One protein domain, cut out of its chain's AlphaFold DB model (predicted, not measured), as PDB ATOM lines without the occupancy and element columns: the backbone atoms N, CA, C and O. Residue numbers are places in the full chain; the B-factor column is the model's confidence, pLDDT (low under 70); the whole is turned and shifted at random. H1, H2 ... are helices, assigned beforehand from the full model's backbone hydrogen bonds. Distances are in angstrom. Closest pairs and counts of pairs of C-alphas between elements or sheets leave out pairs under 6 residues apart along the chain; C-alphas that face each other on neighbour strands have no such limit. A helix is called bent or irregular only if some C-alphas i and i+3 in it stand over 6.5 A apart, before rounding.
ATOM      1  N   LEU A  13      60.796 -37.576  -7.434       42.19
ATOM      2  CA  LEU A  13      60.009 -36.790  -8.384       42.19
ATOM      3  C   LEU A  13      60.858 -35.612  -8.885       42.19
ATOM      4  O   LEU A  13      61.136 -34.654  -8.164       42.19
ATOM      5  N   PHE A  14      61.297 -35.681 -10.139       45.84
ATOM      6  CA  PHE A  14      62.097 -34.629 -10.765       45.84
ATOM      7  C   PHE A  14      61.184 -33.507 -11.276       45.84
ATOM      8  O   PHE A  14      60.684 -33.565 -12.395       45.84
ATOM      9  N   THR A  15      61.005 -32.463 -10.470       43.84
ATOM     10  CA  THR A  15      60.159 -31.279 -10.745       43.84
ATOM     11  C   THR A  15      60.547 -30.471 -11.989       43.84
ATOM     12  O   THR A  15      59.759 -29.664 -12.470       43.84
ATOM     13  N   TRP A  16      61.745 -30.696 -12.539       41.44
ATOM     14  CA  TRP A  16      62.277 -30.034 -13.738       41.44
ATOM     15  C   TRP A  16      62.146 -30.870 -15.021       41.44
ATOM     16  O   TRP A  16      62.554 -30.425 -16.097       41.44
ATOM     17  N   LYS A  17      61.572 -32.077 -14.934       42.22
ATOM     18  CA  LYS A  17      61.035 -32.797 -16.090       42.22
ATOM     19  C   LYS A  17      59.545 -32.445 -16.159       42.22
ATOM     20  O   LYS A  17      58.802 -32.944 -15.322       42.22
ATOM     21  N   PRO A  18      59.057 -31.659 -17.137       39.69
ATOM     22  CA  PRO A  18      57.632 -31.324 -17.251       39.69
ATOM     23  C   PRO A  18      56.784 -32.520 -17.724       39.69
ATOM     24  O   PRO A  18      55.697 -32.351 -18.259       39.69
ATOM     25  N   TYR A  19      57.283 -33.741 -17.530       37.22
ATOM     26  CA  TYR A  19      56.500 -34.955 -17.574       37.22
ATOM     27  C   TYR A  19      56.154 -35.314 -16.128       37.22
ATOM     28  O   TYR A  19      56.773 -36.181 -15.512       37.22
ATOM     29  N   LEU A  20      55.106 -34.681 -15.597       36.56
ATOM     30  CA  LEU A  20      54.165 -35.526 -14.882       36.56
ATOM     31  C   LEU A  20      53.607 -36.450 -15.965       36.56
ATOM     32  O   LEU A  20      52.856 -36.006 -16.834       36.56
ATOM     33  N   SER A  21      54.000 -37.723 -15.941       34.22
ATOM     34  CA  SER A  21      53.167 -38.761 -16.537       34.22
ATOM     35  C   SER A  21      51.892 -38.800 -15.703       34.22
ATOM     36  O   SER A  21      51.737 -39.632 -14.812       34.22
ATOM     37  N   VAL A  22      51.004 -37.826 -15.914       36.44
ATOM     38  CA  VAL A  22      49.614 -38.017 -15.547       36.44
ATOM     39  C   VAL A  22      49.157 -39.067 -16.535       36.44
ATOM     40  O   VAL A  22      48.950 -38.784 -17.715       36.44
ATOM     41  N   HIS A  23      49.108 -40.308 -16.072       31.38
ATOM     42  CA  HIS A  23      48.404 -41.352 -16.780       31.38
ATOM     43  C   HIS A  23      46.939 -40.927 -16.812       31.38
ATOM     44  O   HIS A  23      46.162 -41.250 -15.917       31.38
ATOM     45  N   PHE A  24      46.555 -40.175 -17.841       41.06
ATOM     46  CA  PHE A  24      45.179 -40.155 -18.304       41.06
ATOM     47  C   PHE A  24      44.957 -41.513 -18.960       41.06
ATOM     48  O   PHE A  24      44.924 -41.624 -20.179       41.06
ATOM     49  N   ASN A  25      44.923 -42.576 -18.156       34.59
ATOM     50  CA  ASN A  25      44.416 -43.834 -18.655       34.59
ATOM     51  C   ASN A  25      42.990 -43.529 -19.110       34.59
ATOM     52  O   ASN A  25      42.147 -43.139 -18.298       34.59
ATOM     53  N   ASP A  26      42.722 -43.721 -20.397       39.16
ATOM     54  CA  ASP A  26      41.364 -43.717 -20.948       39.16
ATOM     55  C   ASP A  26      40.483 -44.818 -20.310       39.16
ATOM     56  O   ASP A  26      39.289 -44.907 -20.577       39.16
ATOM     57  N   GLU A  27      41.060 -45.633 -19.419       40.25
ATOM     58  CA  GLU A  27      40.392 -46.645 -18.606       40.25
ATOM     59  C   GLU A  27      39.839 -46.148 -17.255       40.25
ATOM     60  O   GLU A  27      39.263 -46.963 -16.540       40.25
ATOM     61  N   ASP A  28      39.967 -44.868 -16.863       45.44
ATOM     62  CA  ASP A  28      39.209 -44.367 -15.700       45.44
ATOM     63  C   ASP A  28      37.765 -44.024 -16.129       45.44
ATOM     64  O   ASP A  28      37.548 -43.008 -16.805       45.44
ATOM     65  N   PRO A  29      36.744 -44.808 -15.719       44.31
ATOM     66  CA  PRO A  29      35.343 -44.561 -16.057       44.31
ATOM     67  C   PRO A  29      34.780 -43.248 -15.476       44.31
ATOM     68  O   PRO A  29      33.587 -42.991 -15.607       44.31
ATOM     69  N   GLN A  30      35.591 -42.407 -14.822       46.31
ATOM     70  CA  GLN A  30      35.232 -41.055 -14.378       46.31
ATOM     71  C   GLN A  30      35.826 -39.931 -15.254       46.31
ATOM     72  O   GLN A  30      35.552 -38.754 -15.000       46.31
ATOM     73  N   CYS A  31      36.600 -40.255 -16.299       51.94
ATOM     74  CA  CYS A  31      37.453 -39.312 -17.040       51.94
ATOM     75  C   CYS A  31      36.773 -38.591 -18.229       51.94
ATOM     76  O   CYS A  31      37.400 -38.321 -19.259       51.94
ATOM     77  N   TYR A  32      35.490 -38.243 -18.095       61.97
ATOM     78  CA  TYR A  32      34.716 -37.550 -19.135       61.97
ATOM     79  C   TYR A  32      35.068 -36.057 -19.247       61.97
ATOM     80  O   TYR A  32      35.461 -35.425 -18.268       61.97
ATOM     81  N   GLU A  33      34.885 -35.454 -20.426       69.25
ATOM     82  CA  GLU A  33      34.973 -33.990 -20.586       69.25
ATOM     83  C   GLU A  33      33.906 -33.276 -19.739       69.25
ATOM     84  O   GLU A  33      34.168 -32.237 -19.136       69.25
ATOM     85  N   TYR A  34      32.715 -33.870 -19.663       75.19
ATOM     86  CA  TYR A  34      31.543 -33.346 -18.978       75.19
ATOM     87  C   TYR A  34      30.841 -34.456 -18.199       75.19
ATOM     88  O   TYR A  34      30.772 -35.598 -18.652       75.19
ATOM     89  N   ASN A  35      30.302 -34.127 -17.029       72.44
ATOM     90  CA  ASN A  35      29.630 -35.071 -16.152       72.44
ATOM     91  C   ASN A  35      28.188 -34.621 -15.870       72.44
ATOM     92  O   ASN A  35      27.960 -33.578 -15.259       72.44
ATOM     93  N   LYS A  36      27.220 -35.444 -16.295       66.62
ATOM     94  CA  LYS A  36      25.772 -35.193 -16.175       66.62
ATOM     95  C   LYS A  36      25.151 -35.772 -14.889       66.62
ATOM     96  O   LYS A  36      23.930 -35.794 -14.756       66.62
ATOM     97  N   VAL A  37      25.948 -36.278 -13.942       73.25
ATOM     98  CA  VAL A  37      25.418 -36.847 -12.691       73.25
ATOM     99  C   VAL A  37      24.675 -35.770 -11.896       73.25
ATOM    100  O   VAL A  37      25.243 -34.750 -11.502       73.25
ATOM    101  N   ALA A  38      23.391 -36.028 -11.639       64.62
ATOM    102  CA  ALA A  38      22.519 -35.130 -10.901       64.62
ATOM    103  C   ALA A  38      23.110 -34.772  -9.527       64.62
ATOM    104  O   ALA A  38      23.526 -35.640  -8.758       64.62
ATOM    105  N   GLY A  39      23.127 -33.475  -9.225       63.06
ATOM    106  CA  GLY A  39      23.642 -32.942  -7.971       63.06
ATOM    107  C   GLY A  39      25.123 -32.562  -7.987       63.06
ATOM    108  O   GLY A  39      25.543 -31.932  -7.026       63.06
ATOM    109  N   ILE A  40      25.913 -32.874  -9.024       75.31
ATOM    110  CA  ILE A  40      27.281 -32.334  -9.156       75.31
ATOM    111  C   ILE A  40      27.214 -30.866  -9.582       75.31
ATOM    112  O   ILE A  40      26.560 -30.530 -10.563       75.31
ATOM    113  N   VAL A  41      27.916 -29.999  -8.850       75.44
ATOM    114  CA  VAL A  41      27.880 -28.544  -9.073       75.44
ATOM    115  C   VAL A  41      28.805 -28.116 -10.217       75.44
ATOM    116  O   VAL A  41      28.421 -27.290 -11.035       75.44
ATOM    117  N   HIS A  42      30.010 -28.690 -10.309       80.69
ATOM    118  CA  HIS A  42      30.975 -28.378 -11.369       80.69
ATOM    119  C   HIS A  42      31.015 -29.489 -12.420       80.69
ATOM    120  O   HIS A  42      31.589 -30.559 -12.184       80.69
ATOM    121  N   ALA A  43      30.431 -29.221 -13.588       79.88
ATOM    122  CA  ALA A  43      30.170 -30.235 -14.607       79.88
ATOM    123  C   ALA A  43      31.415 -30.705 -15.383       79.88
ATOM    124  O   ALA A  43      31.373 -31.762 -16.003       79.88
ATOM    125  N   TYR A  44      32.532 -29.974 -15.323       83.88
ATOM    126  CA  TYR A  44      33.772 -30.312 -16.037       83.88
ATOM    127  C   TYR A  44      34.826 -30.889 -15.074       83.88
ATOM    128  O   TYR A  44      35.520 -30.124 -14.397       83.88
ATOM    129  N   PRO A  45      34.960 -32.224 -14.948       80.38
ATOM    130  CA  PRO A  45      35.782 -32.838 -13.903       80.38
ATOM    131  C   PRO A  45      37.284 -32.592 -14.094       80.38
ATOM    132  O   PRO A  45      37.985 -32.422 -13.101       80.38
ATOM    133  N   ARG A  46      37.773 -32.506 -15.340       83.12
ATOM    134  CA  ARG A  46      39.192 -32.229 -15.635       83.12
ATOM    135  C   ARG A  46      39.604 -30.813 -15.236       83.12
ATOM    136  O   ARG A  46      40.652 -30.620 -14.634       83.12
ATOM    137  N   ILE A  47      38.747 -29.835 -15.522       87.44
ATOM    138  CA  ILE A  47      38.969 -28.431 -15.155       87.44
ATOM    139  C   ILE A  47      38.916 -28.269 -13.632       87.44
ATOM    140  O   ILE A  47      39.792 -27.633 -13.053       87.44
ATOM    141  N   ARG A  48      37.955 -28.931 -12.972       84.62
ATOM    142  CA  ARG A  48      37.898 -28.974 -11.507       84.62
ATOM    143  C   ARG A  48      39.178 -29.559 -10.911       84.62
ATOM    144  O   ARG A  48      39.740 -28.964 -10.002       84.62
ATOM    145  N   ALA A  49      39.622 -30.716 -11.407       84.94
ATOM    146  CA  ALA A  49      40.825 -31.382 -10.913       84.94
ATOM    147  C   ALA A  49      42.072 -30.502 -11.088       84.94
ATOM    148  O   ALA A  49      42.886 -30.412 -10.175       84.94
ATOM    149  N   LEU A  50      42.176 -29.795 -12.218       88.06
ATOM    150  CA  LEU A  50      43.219 -28.798 -12.453       88.06
ATOM    151  C   LEU A  50      43.178 -27.674 -11.403       88.06
ATOM    152  O   LEU A  50      44.210 -27.343 -10.826       88.06
ATOM    153  N   GLY A  51      41.991 -27.137 -11.102       89.06
ATOM    154  CA  GLY A  51      41.811 -26.132 -10.052       89.06
ATOM    155  C   GLY A  51      42.220 -26.634  -8.668       89.06
ATOM    156  O   GLY A  51      42.952 -25.947  -7.961       89.06
ATOM    157  N   THR A  52      41.807 -27.849  -8.296       85.81
ATOM    158  CA  THR A  52      42.214 -28.493  -7.037       85.81
ATOM    159  C   THR A  52      43.730 -28.649  -6.966       85.81
ATOM    160  O   THR A  52      44.331 -28.248  -5.973       85.81
ATOM    161  N   MET A  53      44.361 -29.137  -8.037       88.06
ATOM    162  CA  MET A  53      45.814 -29.280  -8.113       88.06
ATOM    163  C   MET A  53      46.522 -27.928  -7.948       88.06
ATOM    164  O   MET A  53      47.524 -27.839  -7.243       88.06
ATOM    165  N   PHE A  54      46.000 -26.849  -8.541       90.62
ATOM    166  CA  PHE A  54      46.582 -25.523  -8.346       90.62
ATOM    167  C   PHE A  54      46.473 -25.027  -6.901       90.62
ATOM    168  O   PHE A  54      47.415 -24.393  -6.418       90.62
ATOM    169  N   VAL A  55      45.376 -25.331  -6.201       87.25
ATOM    170  CA  VAL A  55      45.257 -25.045  -4.763       87.25
ATOM    171  C   VAL A  55      46.309 -25.817  -3.975       87.25
ATOM    172  O   VAL A  55      47.017 -25.215  -3.173       87.25
ATOM    173  N   GLU A  56      46.457 -27.117  -4.229       87.00
ATOM    174  CA  GLU A  56      47.438 -27.977  -3.552       87.00
ATOM    175  C   GLU A  56      48.877 -27.498  -3.763       87.00
ATOM    176  O   GLU A  56      49.658 -27.450  -2.812       87.00
ATOM    177  N   ILE A  57      49.213 -27.078  -4.987       84.75
ATOM    178  CA  ILE A  57      50.514 -26.476  -5.311       84.75
ATOM    179  C   ILE A  57      50.733 -25.199  -4.495       84.75
ATOM    180  O   ILE A  57      51.802 -25.021  -3.913       84.75
ATOM    181  N   GLY A  58      49.732 -24.322  -4.434       83.75
ATOM    182  CA  GLY A  58      49.850 -23.038  -3.750       83.75
ATOM    183  C   GLY A  58      49.947 -23.140  -2.229       83.75
ATOM    184  O   GLY A  58      50.706 -22.400  -1.610       83.75
ATOM    185  N   ILE A  59      49.223 -24.082  -1.615       85.31
ATOM    186  CA  ILE A  59      49.290 -24.320  -0.162       85.31
ATOM    187  C   ILE A  59      50.445 -25.257   0.233       85.31
ATOM    188  O   ILE A  59      50.876 -25.258   1.391       85.31
ATOM    189  N   GLY A  60      50.962 -26.040  -0.720       80.44
ATOM    190  CA  GLY A  60      52.106 -26.938  -0.562       80.44
ATOM    191  C   GLY A  60      51.792 -28.301   0.066       80.44
ATOM    192  O   GLY A  60      52.711 -28.969   0.539       80.44
ATOM    193  N   PHE A  61      50.524 -28.718   0.120       79.69
ATOM    194  CA  PHE A  61      50.102 -30.032   0.620       79.69
ATOM    195  C   PHE A  61      48.798 -30.490  -0.054       79.69
ATOM    196  O   PHE A  61      48.000 -29.643  -0.461       79.69
ATOM    197  N   PRO A  62      48.566 -31.812  -0.184       80.88
ATOM    198  CA  PRO A  62      47.345 -32.334  -0.787       80.88
ATOM    199  C   PRO A  62      46.118 -32.023   0.078       80.88
ATOM    200  O   PRO A  62      46.184 -32.065   1.306       80.88
ATOM    201  N   LEU A  63      44.983 -31.748  -0.563       73.50
ATOM    202  CA  LEU A  63      43.700 -31.524   0.113       73.50
ATOM    203  C   LEU A  63      43.002 -32.840   0.488       73.50
ATOM    204  O   LEU A  63      42.056 -32.828   1.282       73.50
ATOM    205  N   HIS A  64      43.475 -33.963  -0.062       65.50
ATOM    206  CA  HIS A  64      42.940 -35.287   0.223       65.50
ATOM    207  C   HIS A  64      43.322 -35.765   1.630       65.50
ATOM    208  O   HIS A  64      44.488 -36.011   1.930       65.50
ATOM    209  N   GLU A  65      42.306 -35.970   2.466       55.97
ATOM    210  CA  GLU A  65      42.405 -36.784   3.674       55.97
ATOM    211  C   GLU A  65      41.764 -38.156   3.434       55.97
ATOM    212  O   GLU A  65      40.742 -38.275   2.750       55.97
ATOM    213  N   ASP A  66      42.373 -39.189   4.018       50.81
ATOM    214  CA  ASP A  66      41.877 -40.565   4.069       50.81
ATOM    215  C   ASP A  66      40.528 -40.647   4.815       50.81
ATOM    216  O   ASP A  66      40.470 -41.028   5.987       50.81
ATOM    217  N   GLU A  67      39.410 -40.336   4.154       49.78
ATOM    218  CA  GLU A  67      38.075 -40.561   4.723       49.78
ATOM    219  C   GLU A  67      37.403 -41.824   4.171       49.78
ATOM    220  O   GLU A  67      36.861 -41.901   3.068       49.78
ATOM    221  N   LYS A  68      37.422 -42.841   5.038       48.38
ATOM    222  CA  LYS A  68      36.845 -44.185   4.917       48.38
ATOM    223  C   LYS A  68      35.312 -44.222   5.045       48.38
ATOM    224  O   LYS A  68      34.789 -45.050   5.792       48.38
ATOM    225  N   GLN A  69      34.562 -43.362   4.355       54.44
ATOM    226  CA  GLN A  69      33.092 -43.434   4.389       54.44
ATOM    227  C   GLN A  69      32.451 -43.444   3.001       54.44
ATOM    228  O   GLN A  69      32.764 -42.639   2.128       54.44
ATOM    229  N   ALA A  70      31.516 -44.381   2.815       56.25
ATOM    230  CA  ALA A  70      30.739 -44.551   1.595       56.25
ATOM    231  C   ALA A  70      29.725 -43.403   1.438       56.25
ATOM    232  O   ALA A  70      28.573 -43.511   1.853       56.25
ATOM    233  N   GLN A  71      30.164 -42.287   0.857       64.56
ATOM    234  CA  GLN A  71      29.294 -41.183   0.454       64.56
ATOM    235  C   GLN A  71      28.856 -41.328  -1.014       64.56
ATOM    236  O   GLN A  71      29.614 -41.857  -1.833       64.56
ATOM    237  N   PRO A  72      27.667 -40.818  -1.391       72.25
ATOM    238  CA  PRO A  72      27.277 -40.693  -2.792       72.25
ATOM    239  C   PRO A  72      28.290 -39.856  -3.588       72.25
ATOM    240  O   PRO A  72      28.788 -38.842  -3.093       72.25
ATOM    241  N   LEU A  73      28.551 -40.235  -4.846       72.06
ATOM    242  CA  LEU A  73      29.579 -39.613  -5.695       72.06
ATOM    243  C   LEU A  73      29.445 -38.085  -5.782       72.06
ATOM    244  O   LEU A  73      30.439 -37.381  -5.628       72.06
ATOM    245  N   ALA A  74      28.227 -37.574  -5.985       70.69
ATOM    246  CA  ALA A  74      27.982 -36.137  -6.089       70.69
ATOM    247  C   ALA A  74      28.293 -35.383  -4.785       70.69
ATOM    248  O   ALA A  74      28.886 -34.308  -4.826       70.69
ATOM    249  N   ALA A  75      27.958 -35.967  -3.629       68.81
ATOM    250  CA  ALA A  75      28.247 -35.373  -2.325       68.81
ATOM    251  C   ALA A  75      29.758 -35.295  -2.075       68.81
ATOM    252  O   ALA A  75      30.262 -34.238  -1.700       68.81
ATOM    253  N   ARG A  76      30.486 -36.378  -2.382       74.69
ATOM    254  CA  ARG A  76      31.950 -36.413  -2.292       74.69
ATOM    255  C   ARG A  76      32.584 -35.359  -3.199       74.69
ATOM    256  O   ARG A  76      33.360 -34.534  -2.744       74.69
ATOM    257  N   VAL A  77      32.197 -35.348  -4.472       75.06
ATOM    258  CA  VAL A  77      32.718 -34.415  -5.479       75.06
ATOM    259  C   VAL A  77      32.479 -32.950  -5.098       75.06
ATOM    260  O   VAL A  77      33.377 -32.122  -5.240       75.06
ATOM    261  N   ASN A  78      31.284 -32.620  -4.609       78.31
ATOM    262  CA  ASN A  78      30.967 -31.255  -4.198       78.31
ATOM    263  C   ASN A  78      31.682 -30.859  -2.905       78.31
ATOM    264  O   ASN A  78      32.061 -29.701  -2.767       78.31
ATOM    265  N   SER A  79      31.872 -31.798  -1.974       72.88
ATOM    266  CA  SER A  79      32.635 -31.563  -0.744       72.88
ATOM    267  C   SER A  79      34.093 -31.216  -1.060       72.88
ATOM    268  O   SER A  79      34.603 -30.212  -0.566       72.88
ATOM    269  N   GLU A  80      34.727 -31.971  -1.962       75.81
ATOM    270  CA  GLU A  80      36.090 -31.703  -2.441       75.81
ATOM    271  C   GLU A  80      36.193 -30.345  -3.149       75.81
ATOM    272  O   GLU A  80      37.081 -29.544  -2.853       75.81
ATOM    273  N   LEU A  81      35.234 -30.037  -4.031       80.06
ATOM    274  CA  LEU A  81      35.154 -28.731  -4.686       80.06
ATOM    275  C   LEU A  81      35.014 -27.594  -3.664       80.06
ATOM    276  O   LEU A  81      35.715 -26.590  -3.753       80.06
ATOM    277  N   PHE A  82      34.121 -27.748  -2.684       78.06
ATOM    278  CA  PHE A  82      33.867 -26.737  -1.662       78.06
ATOM    279  C   PHE A  82      35.077 -26.531  -0.748       78.06
ATOM    280  O   PHE A  82      35.407 -25.391  -0.416       78.06
ATOM    281  N   LYS A  83      35.785 -27.608  -0.384       79.38
ATOM    282  CA  LYS A  83      37.077 -27.525   0.308       79.38
ATOM    283  C   LYS A  83      38.062 -26.702  -0.519       79.38
ATOM    284  O   LYS A  83      38.504 -25.664  -0.030       79.38
ATOM    285  N   ALA A  84      38.346 -27.094  -1.763       81.81
ATOM    286  CA  ALA A  84      39.280 -26.377  -2.637       81.81
ATOM    287  C   ALA A  84      38.908 -24.891  -2.790       81.81
ATOM    288  O   ALA A  84      39.765 -24.015  -2.690       81.81
ATOM    289  N   PHE A  85      37.616 -24.593  -2.931       79.75
ATOM    290  CA  PHE A  85      37.106 -23.231  -3.055       79.75
ATOM    291  C   PHE A  85      37.305 -22.391  -1.784       79.75
ATOM    292  O   PHE A  85      37.673 -21.220  -1.868       79.75
ATOM    293  N   ASN A  86      37.113 -22.973  -0.596       79.38
ATOM    294  CA  ASN A  86      37.383 -22.285   0.669       79.38
ATOM    295  C   ASN A  86      38.874 -21.998   0.852       79.38
ATOM    296  O   ASN A  86      39.233 -20.908   1.294       79.38
ATOM    297  N   TYR A  87      39.742 -22.939   0.468       83.69
ATOM    298  CA  TYR A  87      41.185 -22.705   0.467       83.69
ATOM    299  C   TYR A  87      41.571 -21.592  -0.513       83.69
ATOM    300  O   TYR A  87      42.325 -20.707  -0.133       83.69
ATOM    301  N   ALA A  88      41.005 -21.560  -1.723       83.25
ATOM    302  CA  ALA A  88      41.265 -20.504  -2.708       83.25
ATOM    303  C   ALA A  88      40.779 -19.097  -2.284       83.25
ATOM    304  O   ALA A  88      41.225 -18.089  -2.839       83.25
ATOM    305  N   LYS A  89      39.853 -19.007  -1.320       77.44
ATOM    306  CA  LYS A  89      39.343 -17.736  -0.773       77.44
ATOM    307  C   LYS A  89      40.100 -17.238   0.455       77.44
ATOM    308  O   LYS A  89      40.084 -16.041   0.724       77.44
ATOM    309  N   ASP A  90      40.717 -18.132   1.216       80.31
ATOM    310  CA  ASP A  90      41.412 -17.791   2.454       80.31
ATOM    311  C   ASP A  90      42.891 -17.492   2.171       80.31
ATOM    312  O   ASP A  90      43.753 -18.361   2.308       80.31
ATOM    313  N   GLU A  91      43.187 -16.250   1.774       73.12
ATOM    314  CA  GLU A  91      44.539 -15.780   1.410       73.12
ATOM    315  C   GLU A  91      45.587 -16.067   2.501       73.12
ATOM    316  O   GLU A  91      46.744 -16.348   2.200       73.12
ATOM    317  N   LYS A  92      45.179 -16.124   3.778       78.00
ATOM    318  CA  LYS A  92      46.081 -16.434   4.901       78.00
ATOM    319  C   LYS A  92      46.667 -17.845   4.832       78.00
ATOM    320  O   LYS A  92      47.703 -18.107   5.442       78.00
ATOM    321  N   ARG A  93      46.010 -18.769   4.123       78.38
ATOM    322  CA  ARG A  93      46.456 -20.165   3.982       78.38
ATOM    323  C   ARG A  93      47.564 -20.344   2.954       78.38
ATOM    324  O   ARG A  93      48.245 -21.363   2.992       78.38
ATOM    325  N   TRP A  94      47.766 -19.354   2.090       79.38
ATOM    326  CA  TRP A  94      48.736 -19.396   0.998       79.38
ATOM    327  C   TRP A  94      50.125 -18.889   1.413       79.38
ATOM    328  O   TRP A  94      51.043 -18.879   0.602       79.38
ATOM    329  N   LYS A  95      50.320 -18.555   2.701       79.19
ATOM    330  CA  LYS A  95      51.602 -18.107   3.278       79.19
ATOM    331  C   LYS A  95      52.230 -16.984   2.432       79.19
ATOM    332  O   LYS A  95      51.641 -15.916   2.349       79.19
ATOM    333  N   ASP A  96      53.386 -17.240   1.814       75.00
ATOM    334  CA  ASP A  96      54.142 -16.291   0.983       75.00
ATOM    335  C   ASP A  96      53.818 -16.418  -0.526       75.00
ATOM    336  O   ASP A  96      54.467 -15.787  -1.363       75.00
ATOM    337  N   PHE A  97      52.851 -17.261  -0.902       76.94
ATOM    338  CA  PHE A  97      52.440 -17.487  -2.288       76.94
ATOM    339  C   PHE A  97      51.342 -16.489  -2.692       76.94
ATOM    340  O   PHE A  97      50.153 -16.807  -2.689       76.94
ATOM    341  N   ASP A  98      51.753 -15.264  -3.028       78.56
ATOM    342  CA  ASP A  98      50.857 -14.160  -3.397       78.56
ATOM    343  C   ASP A  98      51.023 -13.772  -4.874       78.56
ATOM    344  O   ASP A  98      51.752 -12.846  -5.233       78.56
ATOM    345  N   TYR A  99      50.366 -14.536  -5.752       86.81
ATOM    346  CA  TYR A  99      50.356 -14.295  -7.195       86.81
ATOM    347  C   TYR A  99      48.921 -14.099  -7.689       86.81
ATOM    348  O   TYR A  99      48.208 -15.088  -7.898       86.81
ATOM    349  N   PRO A 100      48.474 -12.847  -7.901       85.25
ATOM    350  CA  PRO A 100      47.092 -12.541  -8.264       85.25
ATOM    351  C   PRO A 100      46.600 -13.268  -9.521       85.25
ATOM    352  O   PRO A 100      45.482 -13.780  -9.523       85.25
ATOM    353  N   ASP A 101      47.439 -13.384 -10.554       86.44
ATOM    354  CA  ASP A 101      47.086 -14.079 -11.800       86.44
ATOM    355  C   ASP A 101      46.954 -15.593 -11.606       86.44
ATOM    356  O   ASP A 101      46.050 -16.217 -12.164       86.44
ATOM    357  N   TYR A 102      47.778 -16.183 -10.733       90.44
ATOM    358  CA  TYR A 102      47.638 -17.584 -10.332       90.44
ATOM    359  C   TYR A 102      46.336 -17.808  -9.566       90.44
ATOM    360  O   TYR A 102      45.576 -18.728  -9.860       90.44
ATOM    361  N   MET A 103      46.050 -16.940  -8.596       88.12
ATOM    362  CA  MET A 103      44.834 -17.011  -7.789       88.12
ATOM    363  C   MET A 103      43.577 -16.803  -8.638       88.12
ATOM    364  O   MET A 103      42.558 -17.455  -8.416       88.12
ATOM    365  N   SER A 104      43.655 -15.931  -9.644       89.12
ATOM    366  CA  SER A 104      42.611 -15.751 -10.652       89.12
ATOM    367  C   SER A 104      42.386 -17.037 -11.455       89.12
ATOM    368  O   SER A 104      41.254 -17.516 -11.542       89.12
ATOM    369  N   ALA A 105      43.460 -17.662 -11.952       91.88
ATOM    370  CA  ALA A 105      43.395 -18.921 -12.692       91.88
ATOM    371  C   ALA A 105      42.788 -20.066 -11.854       91.88
ATOM    372  O   ALA A 105      41.909 -20.785 -12.331       91.88
ATOM    373  N   VAL A 106      43.179 -20.186 -10.578       91.50
ATOM    374  CA  VAL A 106      42.598 -21.140  -9.613       91.50
ATOM    375  C   VAL A 106      41.089 -20.937  -9.482       91.50
ATOM    376  O   VAL A 106      40.323 -21.894  -9.590       91.50
ATOM    377  N   ARG A 107      40.645 -19.693  -9.259       88.31
ATOM    378  CA  ARG A 107      39.218 -19.371  -9.095       88.31
ATOM    379  C   ARG A 107      38.435 -19.708 -10.356       88.31
ATOM    380  O   ARG A 107      37.417 -20.382 -10.255       88.31
ATOM    381  N   HIS A 108      38.950 -19.350 -11.531       90.06
ATOM    382  CA  HIS A 108      38.316 -19.682 -12.805       90.06
ATOM    383  C   HIS A 108      38.186 -21.193 -13.042       90.06
ATOM    384  O   HIS A 108      37.167 -21.623 -13.575       90.06
ATOM    385  N   CYS A 109      39.150 -22.011 -12.606       89.69
ATOM    386  CA  CYS A 109      39.039 -23.473 -12.670       89.69
ATOM    387  C   CYS A 109      38.022 -24.078 -11.687       89.69
ATOM    388  O   CYS A 109      37.517 -25.169 -11.942       89.69
ATOM    389  N   LEU A 110      37.771 -23.432 -10.544       86.50
ATOM    390  CA  LEU A 110      36.868 -23.945  -9.505       86.50
ATOM    391  C   LEU A 110      35.443 -23.390  -9.626       86.50
ATOM    392  O   LEU A 110      34.505 -24.004  -9.118       86.50
ATOM    393  N   GLU A 111      35.264 -22.237 -10.270       83.81
ATOM    394  CA  GLU A 111      33.961 -21.608 -10.468       83.81
ATOM    395  C   GLU A 111      33.139 -22.341 -11.536       83.81
ATOM    396  O   GLU A 111      33.482 -22.289 -12.720       83.81
ATOM    397  N   PRO A 112      32.000 -22.954 -11.162       73.06
ATOM    398  CA  PRO A 112      31.162 -23.701 -12.100       73.06
ATOM    399  C   PRO A 112      30.675 -22.853 -13.281       73.06
ATOM    400  O   PRO A 112      30.589 -23.336 -14.407       73.06
ATOM    401  N   ASP A 113      30.399 -21.571 -13.028       74.44
ATOM    402  CA  ASP A 113      29.803 -20.667 -14.009       74.44
ATOM    403  C   ASP A 113      30.782 -20.160 -15.070       74.44
ATOM    404  O   ASP A 113      30.344 -19.745 -16.145       74.44
ATOM    405  N   THR A 114      32.096 -20.251 -14.825       78.62
ATOM    406  CA  THR A 114      33.118 -19.797 -15.785       78.62
ATOM    407  C   THR A 114      32.962 -20.510 -17.130       78.62
ATOM    408  O   THR A 114      33.074 -19.886 -18.183       78.62
ATOM    409  N   PHE A 115      32.623 -21.801 -17.105       74.50
ATOM    410  CA  PHE A 115      32.475 -22.627 -18.306       74.50
ATOM    411  C   PHE A 115      31.016 -22.841 -18.731       74.50
ATOM    412  O   PHE A 115      30.769 -23.347 -19.824       74.50
ATOM    413  N   ASN A 116      30.045 -22.374 -17.936       65.69
ATOM    414  CA  ASN A 116      28.620 -22.402 -18.291       65.69
ATOM    415  C   ASN A 116      28.279 -21.463 -19.463       65.69
ATOM    416  O   ASN A 116      27.247 -21.636 -20.105       65.69
ATOM    417  N   GLN A 117      29.160 -20.508 -19.787       63.34
ATOM    418  CA  GLN A 117      29.054 -19.654 -20.981       63.34
ATOM    419  C   GLN A 117      29.267 -20.426 -22.297       63.34
ATOM    420  O   GLN A 117      28.934 -19.914 -23.363       63.34
ATOM    421  N   ALA A 118      29.799 -21.650 -22.223       64.56
ATOM    422  CA  ALA A 118      30.033 -22.543 -23.352       64.56
ATOM    423  C   ALA A 118      29.522 -23.963 -23.018       64.56
ATOM    424  O   ALA A 118      30.320 -24.897 -22.845       64.56
ATOM    425  N   PRO A 119      28.195 -24.138 -22.876       65.94
ATOM    426  CA  PRO A 119      27.610 -25.358 -22.340       65.94
ATOM    427  C   PRO A 119      27.969 -26.575 -23.190       65.94
ATOM    428  O   PRO A 119      28.162 -26.502 -24.406       65.94
ATOM    429  N   TYR A 120      28.081 -27.723 -22.531       67.62
ATOM    430  CA  TYR A 120      28.206 -28.997 -23.223       67.62
ATOM    431  C   TYR A 120      26.949 -29.248 -24.069       67.62
ATOM    432  O   TYR A 120      25.833 -29.184 -23.551       67.62
ATOM    433  N   VAL A 121      27.132 -29.539 -25.358       67.00
ATOM    434  CA  VAL A 121      26.043 -29.876 -26.284       67.00
ATOM    435  C   VAL A 121      26.048 -31.389 -26.483       67.00
ATOM    436  O   VAL A 121      26.996 -31.942 -27.023       67.00
ATOM    437  N   GLU A 122      25.013 -32.084 -26.020       64.19
ATOM    438  CA  GLU A 122      24.844 -33.522 -26.281       64.19
ATOM    439  C   GLU A 122      24.679 -33.738 -27.794       64.19
ATOM    440  O   GLU A 122      23.886 -33.010 -28.383       64.19
ATOM    441  N   GLU A 123      25.438 -34.675 -28.390       58.50
ATOM    442  CA  GLU A 123      25.597 -35.000 -29.831       58.50
ATOM    443  C   GLU A 123      24.435 -34.595 -30.767       58.50
ATOM    444  O   GLU A 123      23.725 -35.415 -31.348       58.50
ATOM    445  N   SER A 124      24.265 -33.298 -30.972       53.88
ATOM    446  CA  SER A 124      23.333 -32.697 -31.911       53.88
ATOM    447  C   SER A 124      24.190 -31.815 -32.801       53.88
ATOM    448  O   SER A 124      24.860 -30.907 -32.332       53.88
ATOM    449  N   SER A 125      24.288 -32.241 -34.064       59.84
ATOM    450  CA  SER A 125      25.210 -31.777 -35.106       59.84
ATOM    451  C   SER A 125      26.702 -31.679 -34.695       59.84
ATOM    452  O   SER A 125      27.127 -30.923 -33.826       59.84
ATOM    453  N   THR A 126      27.580 -32.402 -35.400       64.69
ATOM    454  CA  THR A 126      29.044 -32.399 -35.163       64.69
ATOM    455  C   THR A 126      29.666 -30.990 -35.165       64.69
ATOM    456  O   THR A 126      30.754 -30.786 -34.632       64.69
ATOM    457  N   ARG A 127      28.990 -30.012 -35.777       70.69
ATOM    458  CA  ARG A 127      29.427 -28.620 -35.857       70.69
ATOM    459  C   ARG A 127      29.182 -27.847 -34.562       70.69
ATOM    460  O   ARG A 127      30.116 -27.221 -34.073       70.69
ATOM    461  N   GLU A 128      27.981 -27.918 -33.997       70.88
ATOM    462  CA  GLU A 128      27.634 -27.209 -32.755       70.88
ATOM    463  C   GLU A 128      28.461 -27.735 -31.578       70.88
ATOM    464  O   GLU A 128      28.992 -26.953 -30.789       70.88
ATOM    465  N   TRP A 129      28.686 -29.053 -31.529       74.19
ATOM    466  CA  TRP A 129      29.606 -29.676 -30.576       74.19
ATOM    467  C   TRP A 129      31.029 -29.102 -30.659       74.19
ATOM    468  O   TRP A 129      31.609 -28.706 -29.646       74.19
ATOM    469  N   LYS A 130      31.589 -29.016 -31.875       71.38
ATOM    470  CA  LYS A 130      32.938 -28.474 -32.113       71.38
ATOM    471  C   LYS A 130      33.030 -26.992 -31.756       71.38
ATOM    472  O   LYS A 130      34.029 -26.572 -31.175       71.38
ATOM    473  N   GLU A 131      32.008 -26.207 -32.084       77.44
ATOM    474  CA  GLU A 131      31.944 -24.785 -31.741       77.44
ATOM    475  C   GLU A 131      31.864 -24.586 -30.216       77.44
ATOM    476  O   GLU A 131      32.627 -23.788 -29.668       77.44
ATOM    477  N   ALA A 132      31.049 -25.375 -29.510       77.25
ATOM    478  CA  ALA A 132      30.954 -25.340 -28.051       77.25
ATOM    479  C   ALA A 132      32.265 -25.777 -27.365       77.25
ATOM    480  O   ALA A 132      32.720 -25.139 -26.412       77.25
ATOM    481  N   LEU A 133      32.922 -26.824 -27.876       77.75
ATOM    482  CA  LEU A 133      34.239 -27.261 -27.400       77.75
ATOM    483  C   LEU A 133      35.308 -26.179 -27.620       77.75
ATOM    484  O   LEU A 133      36.113 -25.913 -26.726       77.75
ATOM    485  N   LYS A 134      35.298 -25.519 -28.784       79.38
ATOM    486  CA  LYS A 134      36.203 -24.402 -29.102       79.38
ATOM    487  C   LYS A 134      36.003 -23.242 -28.129       79.38
ATOM    488  O   LYS A 134      36.981 -22.722 -27.602       79.38
ATOM    489  N   GLN A 135      34.756 -22.883 -27.827       82.12
ATOM    490  CA  GLN A 135      34.450 -21.845 -26.841       82.12
ATOM    491  C   GLN A 135      34.976 -22.205 -25.442       82.12
ATOM    492  O   GLN A 135      35.640 -21.378 -24.822       82.12
ATOM    493  N   ARG A 136      34.780 -23.445 -24.966       85.06
ATOM    494  CA  ARG A 136      35.328 -23.894 -23.669       85.06
ATOM    495  C   ARG A 136      36.851 -23.843 -23.616       85.06
ATOM    496  O   ARG A 136      37.411 -23.388 -22.621       85.06
ATOM    497  N   ARG A 137      37.524 -24.289 -24.682       82.94
ATOM    498  CA  ARG A 137      38.992 -24.236 -24.789       82.94
ATOM    499  C   ARG A 137      39.506 -22.796 -24.793       82.94
ATOM    500  O   ARG A 137      40.493 -22.526 -24.120       82.94
ATOM    501  N   ASN A 138      38.818 -21.880 -25.476       83.81
ATOM    502  CA  ASN A 138      39.162 -20.457 -25.458       83.81
ATOM    503  C   ASN A 138      39.009 -19.860 -24.056       83.81
ATOM    504  O   ASN A 138      39.928 -19.210 -23.581       83.81
ATOM    505  N   ILE A 139      37.905 -20.153 -23.356       86.69
ATOM    506  CA  ILE A 139      37.720 -19.719 -21.963       86.69
ATOM    507  C   ILE A 139      38.855 -20.259 -21.082       86.69
ATOM    508  O   ILE A 139      39.431 -19.503 -20.306       86.69
ATOM    509  N   LEU A 140      39.219 -21.541 -21.224       87.81
ATOM    510  CA  LEU A 140      40.324 -22.135 -20.466       87.81
ATOM    511  C   LEU A 140      41.656 -21.443 -20.784       87.81
ATOM    512  O   LEU A 140      42.428 -21.151 -19.875       87.81
ATOM    513  N   TYR A 141      41.930 -21.157 -22.057       86.12
ATOM    514  CA  TYR A 141      43.148 -20.457 -22.444       86.12
ATOM    515  C   TYR A 141      43.179 -19.035 -21.872       86.12
ATOM    516  O   TYR A 141      44.093 -18.701 -21.126       86.12
ATOM    517  N   ASP A 142      42.147 -18.236 -22.133       87.88
ATOM    518  CA  ASP A 142      42.097 -16.817 -21.775       87.88
ATOM    519  C   ASP A 142      42.053 -16.585 -20.259       87.88
ATOM    520  O   ASP A 142      42.601 -15.602 -19.761       87.88
ATOM    521  N   LYS A 143      41.368 -17.460 -19.512       88.88
ATOM    522  CA  LYS A 143      41.144 -17.291 -18.067       88.88
ATOM    523  C   LYS A 143      42.147 -18.025 -17.190       88.88
ATOM    524  O   LYS A 143      42.272 -17.673 -16.020       88.88
ATOM    525  N   VAL A 144      42.824 -19.041 -17.722       90.69
ATOM    526  CA  VAL A 144      43.700 -19.918 -16.932       90.69
ATOM    527  C   VAL A 144      45.094 -19.982 -17.540       90.69
ATOM    528  O   VAL A 144      46.053 -19.611 -16.876       90.69
ATOM    529  N   VAL A 145      45.236 -20.410 -18.796       90.38
ATOM    530  CA  VAL A 145      46.569 -20.643 -19.386       90.38
ATOM    531  C   VAL A 145      47.334 -19.338 -19.598       90.38
ATOM    532  O   VAL A 145      48.485 -19.248 -19.190       90.38
ATOM    533  N   PHE A 146      46.706 -18.333 -20.205       85.88
ATOM    534  CA  PHE A 146      47.353 -17.068 -20.540       85.88
ATOM    535  C   PHE A 146      47.785 -16.271 -19.294       85.88
ATOM    536  O   PHE A 146      48.948 -15.879 -19.246       85.88
ATOM    537  N   PRO A 147      46.953 -16.091 -18.245       89.88
ATOM    538  CA  PRO A 147      47.401 -15.434 -17.012       89.88
ATOM    539  C   PRO A 147      48.549 -16.175 -16.315       89.88
ATOM    540  O   PRO A 147      49.461 -15.548 -15.785       89.88
ATOM    541  N   LEU A 148      48.542 -17.513 -16.338       86.88
ATOM    542  CA  LEU A 148      49.644 -18.309 -15.791       86.88
ATOM    543  C   LEU A 148      50.917 -18.181 -16.634       86.88
ATOM    544  O   LEU A 148      52.013 -18.116 -16.081       86.88
ATOM    545  N   GLU A 149      50.790 -18.134 -17.959       81.69
ATOM    546  CA  GLU A 149      51.909 -17.881 -18.863       81.69
ATOM    547  C   GLU A 149      52.517 -16.498 -18.601       81.69
ATOM    548  O   GLU A 149      53.729 -16.402 -18.403       81.69
ATOM    549  N   ASP A 150      51.692 -15.452 -18.535       81.69
ATOM    550  CA  ASP A 150      52.132 -14.080 -18.269       81.69
ATOM    551  C   ASP A 150      52.814 -13.968 -16.899       81.69
ATOM    552  O   ASP A 150      53.919 -13.434 -16.789       81.69
ATOM    553  N   LEU A 151      52.242 -14.603 -15.872       83.38
ATOM    554  CA  LEU A 151      52.853 -14.705 -14.551       83.38
ATOM    555  C   LEU A 151      54.244 -15.353 -14.605       83.38
ATOM    556  O   LEU A 151      55.203 -14.835 -14.024       83.38
ATOM    557  N   LEU A 152      54.382 -16.490 -15.291       76.81
ATOM    558  CA  LEU A 152      55.653 -17.209 -15.405       76.81
ATOM    559  C   LEU A 152      56.702 -16.425 -16.213       76.81
ATOM    560  O   LEU A 152      57.902 -16.536 -15.933       76.81
ATOM    561  N   GLN A 153      56.268 -15.626 -17.194       75.00
ATOM    562  CA  GLN A 153      57.127 -14.700 -17.940       75.00
ATOM    563  C   GLN A 153      57.565 -13.515 -17.066       75.00
ATOM    564  O   GLN A 153      58.760 -13.218 -16.990       75.00
ATOM    565  N   GLY A 154      56.630 -12.871 -16.364       75.94
ATOM    566  CA  GLY A 154      56.879 -11.693 -15.530       75.94
ATOM    567  C   GLY A 154      57.772 -11.981 -14.321       75.94
ATOM    568  O   GLY A 154      58.670 -11.200 -14.001       75.94
ATOM    569  N   THR A 155      57.594 -13.147 -13.696       74.25
ATOM    570  CA  THR A 155      58.434 -13.637 -12.585       74.25
ATOM    571  C   THR A 155      59.789 -14.181 -13.040       74.25
ATOM    572  O   THR A 155      60.671 -14.408 -12.209       74.25
ATOM    573  N   LYS A 156      59.976 -14.396 -14.352       69.44
ATOM    574  CA  LYS A 156      61.120 -15.108 -14.952       69.44
ATOM    575  C   LYS A 156      61.306 -16.534 -14.428       69.44
ATOM    576  O   LYS A 156      62.359 -17.134 -14.638       69.44
ATOM    577  N   TRP A 157      60.296 -17.120 -13.784       64.88
ATOM    578  CA  TRP A 157      60.318 -18.523 -13.366       64.88
ATOM    579  C   TRP A 157      60.429 -19.478 -14.551       64.88
ATOM    580  O   TRP A 157      61.037 -20.541 -14.420       64.88
ATOM    581  N   MET A 158      59.967 -19.040 -15.729       56.59
ATOM    582  CA  MET A 158      60.214 -19.743 -16.987       56.59
ATOM    583  C   MET A 158      61.696 -19.979 -17.303       56.59
ATOM    584  O   MET A 158      62.037 -20.958 -17.969       56.59
ATOM    585  N   ASP A 159      62.587 -19.131 -16.789       57.28
ATOM    586  CA  ASP A 159      64.026 -19.231 -17.017       57.28
ATOM    587  C   ASP A 159      64.752 -20.092 -15.955       57.28
ATOM    588  O   ASP A 159      65.917 -20.451 -16.158       57.28
ATOM    589  N   ASP A 160      64.079 -20.455 -14.850       51.59
ATOM    590  CA  ASP A 160      64.674 -21.013 -13.621       51.59
ATOM    591  C   ASP A 160      64.185 -22.428 -13.226       51.59
ATOM    592  O   ASP A 160      64.640 -22.975 -12.219       51.59
ATOM    593  N   PHE A 161      63.356 -23.090 -14.050       45.72
ATOM    594  CA  PHE A 161      62.795 -24.434 -13.790       45.72
ATOM    595  C   PHE A 161      63.809 -25.538 -13.425       45.72
ATOM    596  O   PHE A 161      63.434 -26.549 -12.845       45.72
ATOM    597  N   THR A 162      65.100 -25.371 -13.731       47.16
ATOM    598  CA  THR A 162      66.156 -26.376 -13.471       47.16
ATOM    599  C   THR A 162      66.818 -26.270 -12.090       47.16
ATOM    600  O   THR A 162      67.713 -27.060 -11.789       47.16
ATOM    601  N   LYS A 163      66.411 -25.306 -11.248       46.91
ATOM    602  CA  LYS A 163      66.967 -25.088  -9.894       46.91
ATOM    603  C   LYS A 163      66.213 -25.809  -8.771       46.91
ATOM    604  O   LYS A 163      66.690 -25.804  -7.638       46.91
ATOM    605  N   ILE A 164      65.055 -26.404  -9.048       48.25
ATOM    606  CA  ILE A 164      64.266 -27.110  -8.033       48.25
ATOM    607  C   ILE A 164      64.865 -28.513  -7.867       48.25
ATOM    608  O   ILE A 164      64.915 -29.295  -8.818       48.25
ATOM    609  N   ALA A 165      65.378 -28.811  -6.670       48.56
ATOM    610  CA  ALA A 165      65.887 -30.139  -6.337       48.56
ATOM    611  C   ALA A 165      64.780 -31.203  -6.521       48.56
ATOM    612  O   ALA A 165      63.600 -30.870  -6.376       48.56
ATOM    613  N   PRO A 166      65.122 -32.467  -6.849       48.16
ATOM    614  CA  PRO A 166      64.142 -33.547  -6.896       48.16
ATOM    615  C   PRO A 166      63.374 -33.598  -5.576       48.16
ATOM    616  O   PRO A 166      63.985 -33.556  -4.509       48.16
ATOM    617  N   LEU A 167      62.046 -33.656  -5.649       47.00
ATOM    618  CA  LEU A 167      61.230 -33.865  -4.467       47.00
ATOM    619  C   LEU A 167      61.373 -35.335  -4.076       47.00
ATOM    620  O   LEU A 167      61.061 -36.229  -4.870       47.00
ATOM    621  N   ASP A 168      61.856 -35.581  -2.863       46.03
ATOM    622  CA  ASP A 168      61.770 -36.906  -2.264       46.03
ATOM    623  C   ASP A 168      60.288 -37.212  -2.048       46.03
ATOM    624  O   ASP A 168      59.593 -36.523  -1.294       46.03
TER     625      ASP A 168
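This is residues 13 to 168 of the 404 residues of the protein "Peptidase_S8 domain-containing protein" of Penicillium freii (UniProt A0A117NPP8). Three helices, H1, H2 and H4, make a loosely aligned bundle, and the long helix H6, bent but nearly straight, runs along the longest axis of the domain and packs on H4 on the side away from H2. Before the bundle an unnamed stretch, residues 13 to 44, runs along the domain, with residues 19 to 29 sticking out; residues 65 to 72 make a loop that sticks out between H1 and H2, and the two ends of the printed part come near each other. The printed part has 156 residues, with six named helices in the order H1, H2, H3, H4, H5, H6 and no named strand. The class is all helix, with 81 of the 156 residues in named elements. The whole is compact, with a radius of gyration of the C-alphas of 17.0 A and spans of 49 by 41 by 31 A.

Residues 13 to 44 hold no named element, and their C-alphas lie 9 to 21 A from the mean of all C-alphas. H1, residues 45 to 59, is a hub: it touches three other helices. H2, residues 73 to 89, touches H1 with residues 81 to 88 alone; the closest C-alphas, those of Thr 52 and Ala 84, are 5.7 A apart, and the two run the same way at a steep tilt of 40 degrees. H3, residues 91 to 94, only just touches H1, with 3 pairs of C-alphas within 8 A; the closest are Ile 59 and Trp 94, 5.1 A apart. H4, residues 100 to 110, is the other hub and touches H1 with 15 pairs of C-alphas within 8 A, the closest being Gly 51 and Cys 109 at 4.6 A. H1 and H4 run opposite ways at a tilt of 37 degrees, only just steep. H4 also touches H2, opposite ways at a shallow tilt of 15 degrees, with the C-alphas of Phe 85 and Leu 110 closest at 6.5 A. H1, H2 and H4 form a bundle, three helices packed together. H6, residues 126 to 154, was assigned as one helix by its hydrogen bonds but is bent: C-alphas 143 and 146 are 6.7 A apart, and its arms, H6a and H6b, stand at a shallow tilt of 31 degrees. H6b, residues 146 to 154, touches H4, opposite ways at a shallow tilt of 24 degrees, with the C-alphas of Asp 101 and Pro 147 closest at 5.4 A. H5, residues 112 to 116, only just touches H6a, residues 126 to 143, with 3 pairs of C-alphas within 8 A; the closest are Phe 115 and Arg 136 at 6.2 A. H2 is apart from both arms. Every O i to N i+4 pair is within hydrogen-bond range in H1, H2, H4, H6a and H6b; H5 has 0 of 1, beside 1 of 2 O i to N i+3 pairs, and H3 is too short for an O i to N i+4 pair.

H1 begins at C-alpha 45, (35.782, -32.838, -13.903), and is 21.1 A long from first to last C-alpha. H2 is 24.5 A long, H3 5.6 A, H4 15.4 A and H5 6.8 A. H6a begins at C-alpha 126, (29.044, -32.399, -35.163), and is 25.8 A long; H6b is 12.0 A long and ends at C-alpha 154, (56.879, -11.693, -15.530).

The two C-alphas farthest apart, those of Ser 125 and Ala 165, are 49.8 A apart, while the first and last printed C-alphas, of Leu 13 and Asp 168, are 6.4 A apart. The printed part has no cut. The link from H1 to H2 is long, with 13 residues. The mean pLDDT of the printed part is 70.7, and 57 residues are under 70, among them residues 13 to 33, 64 to 71, 116 to 126 and 156 to 168.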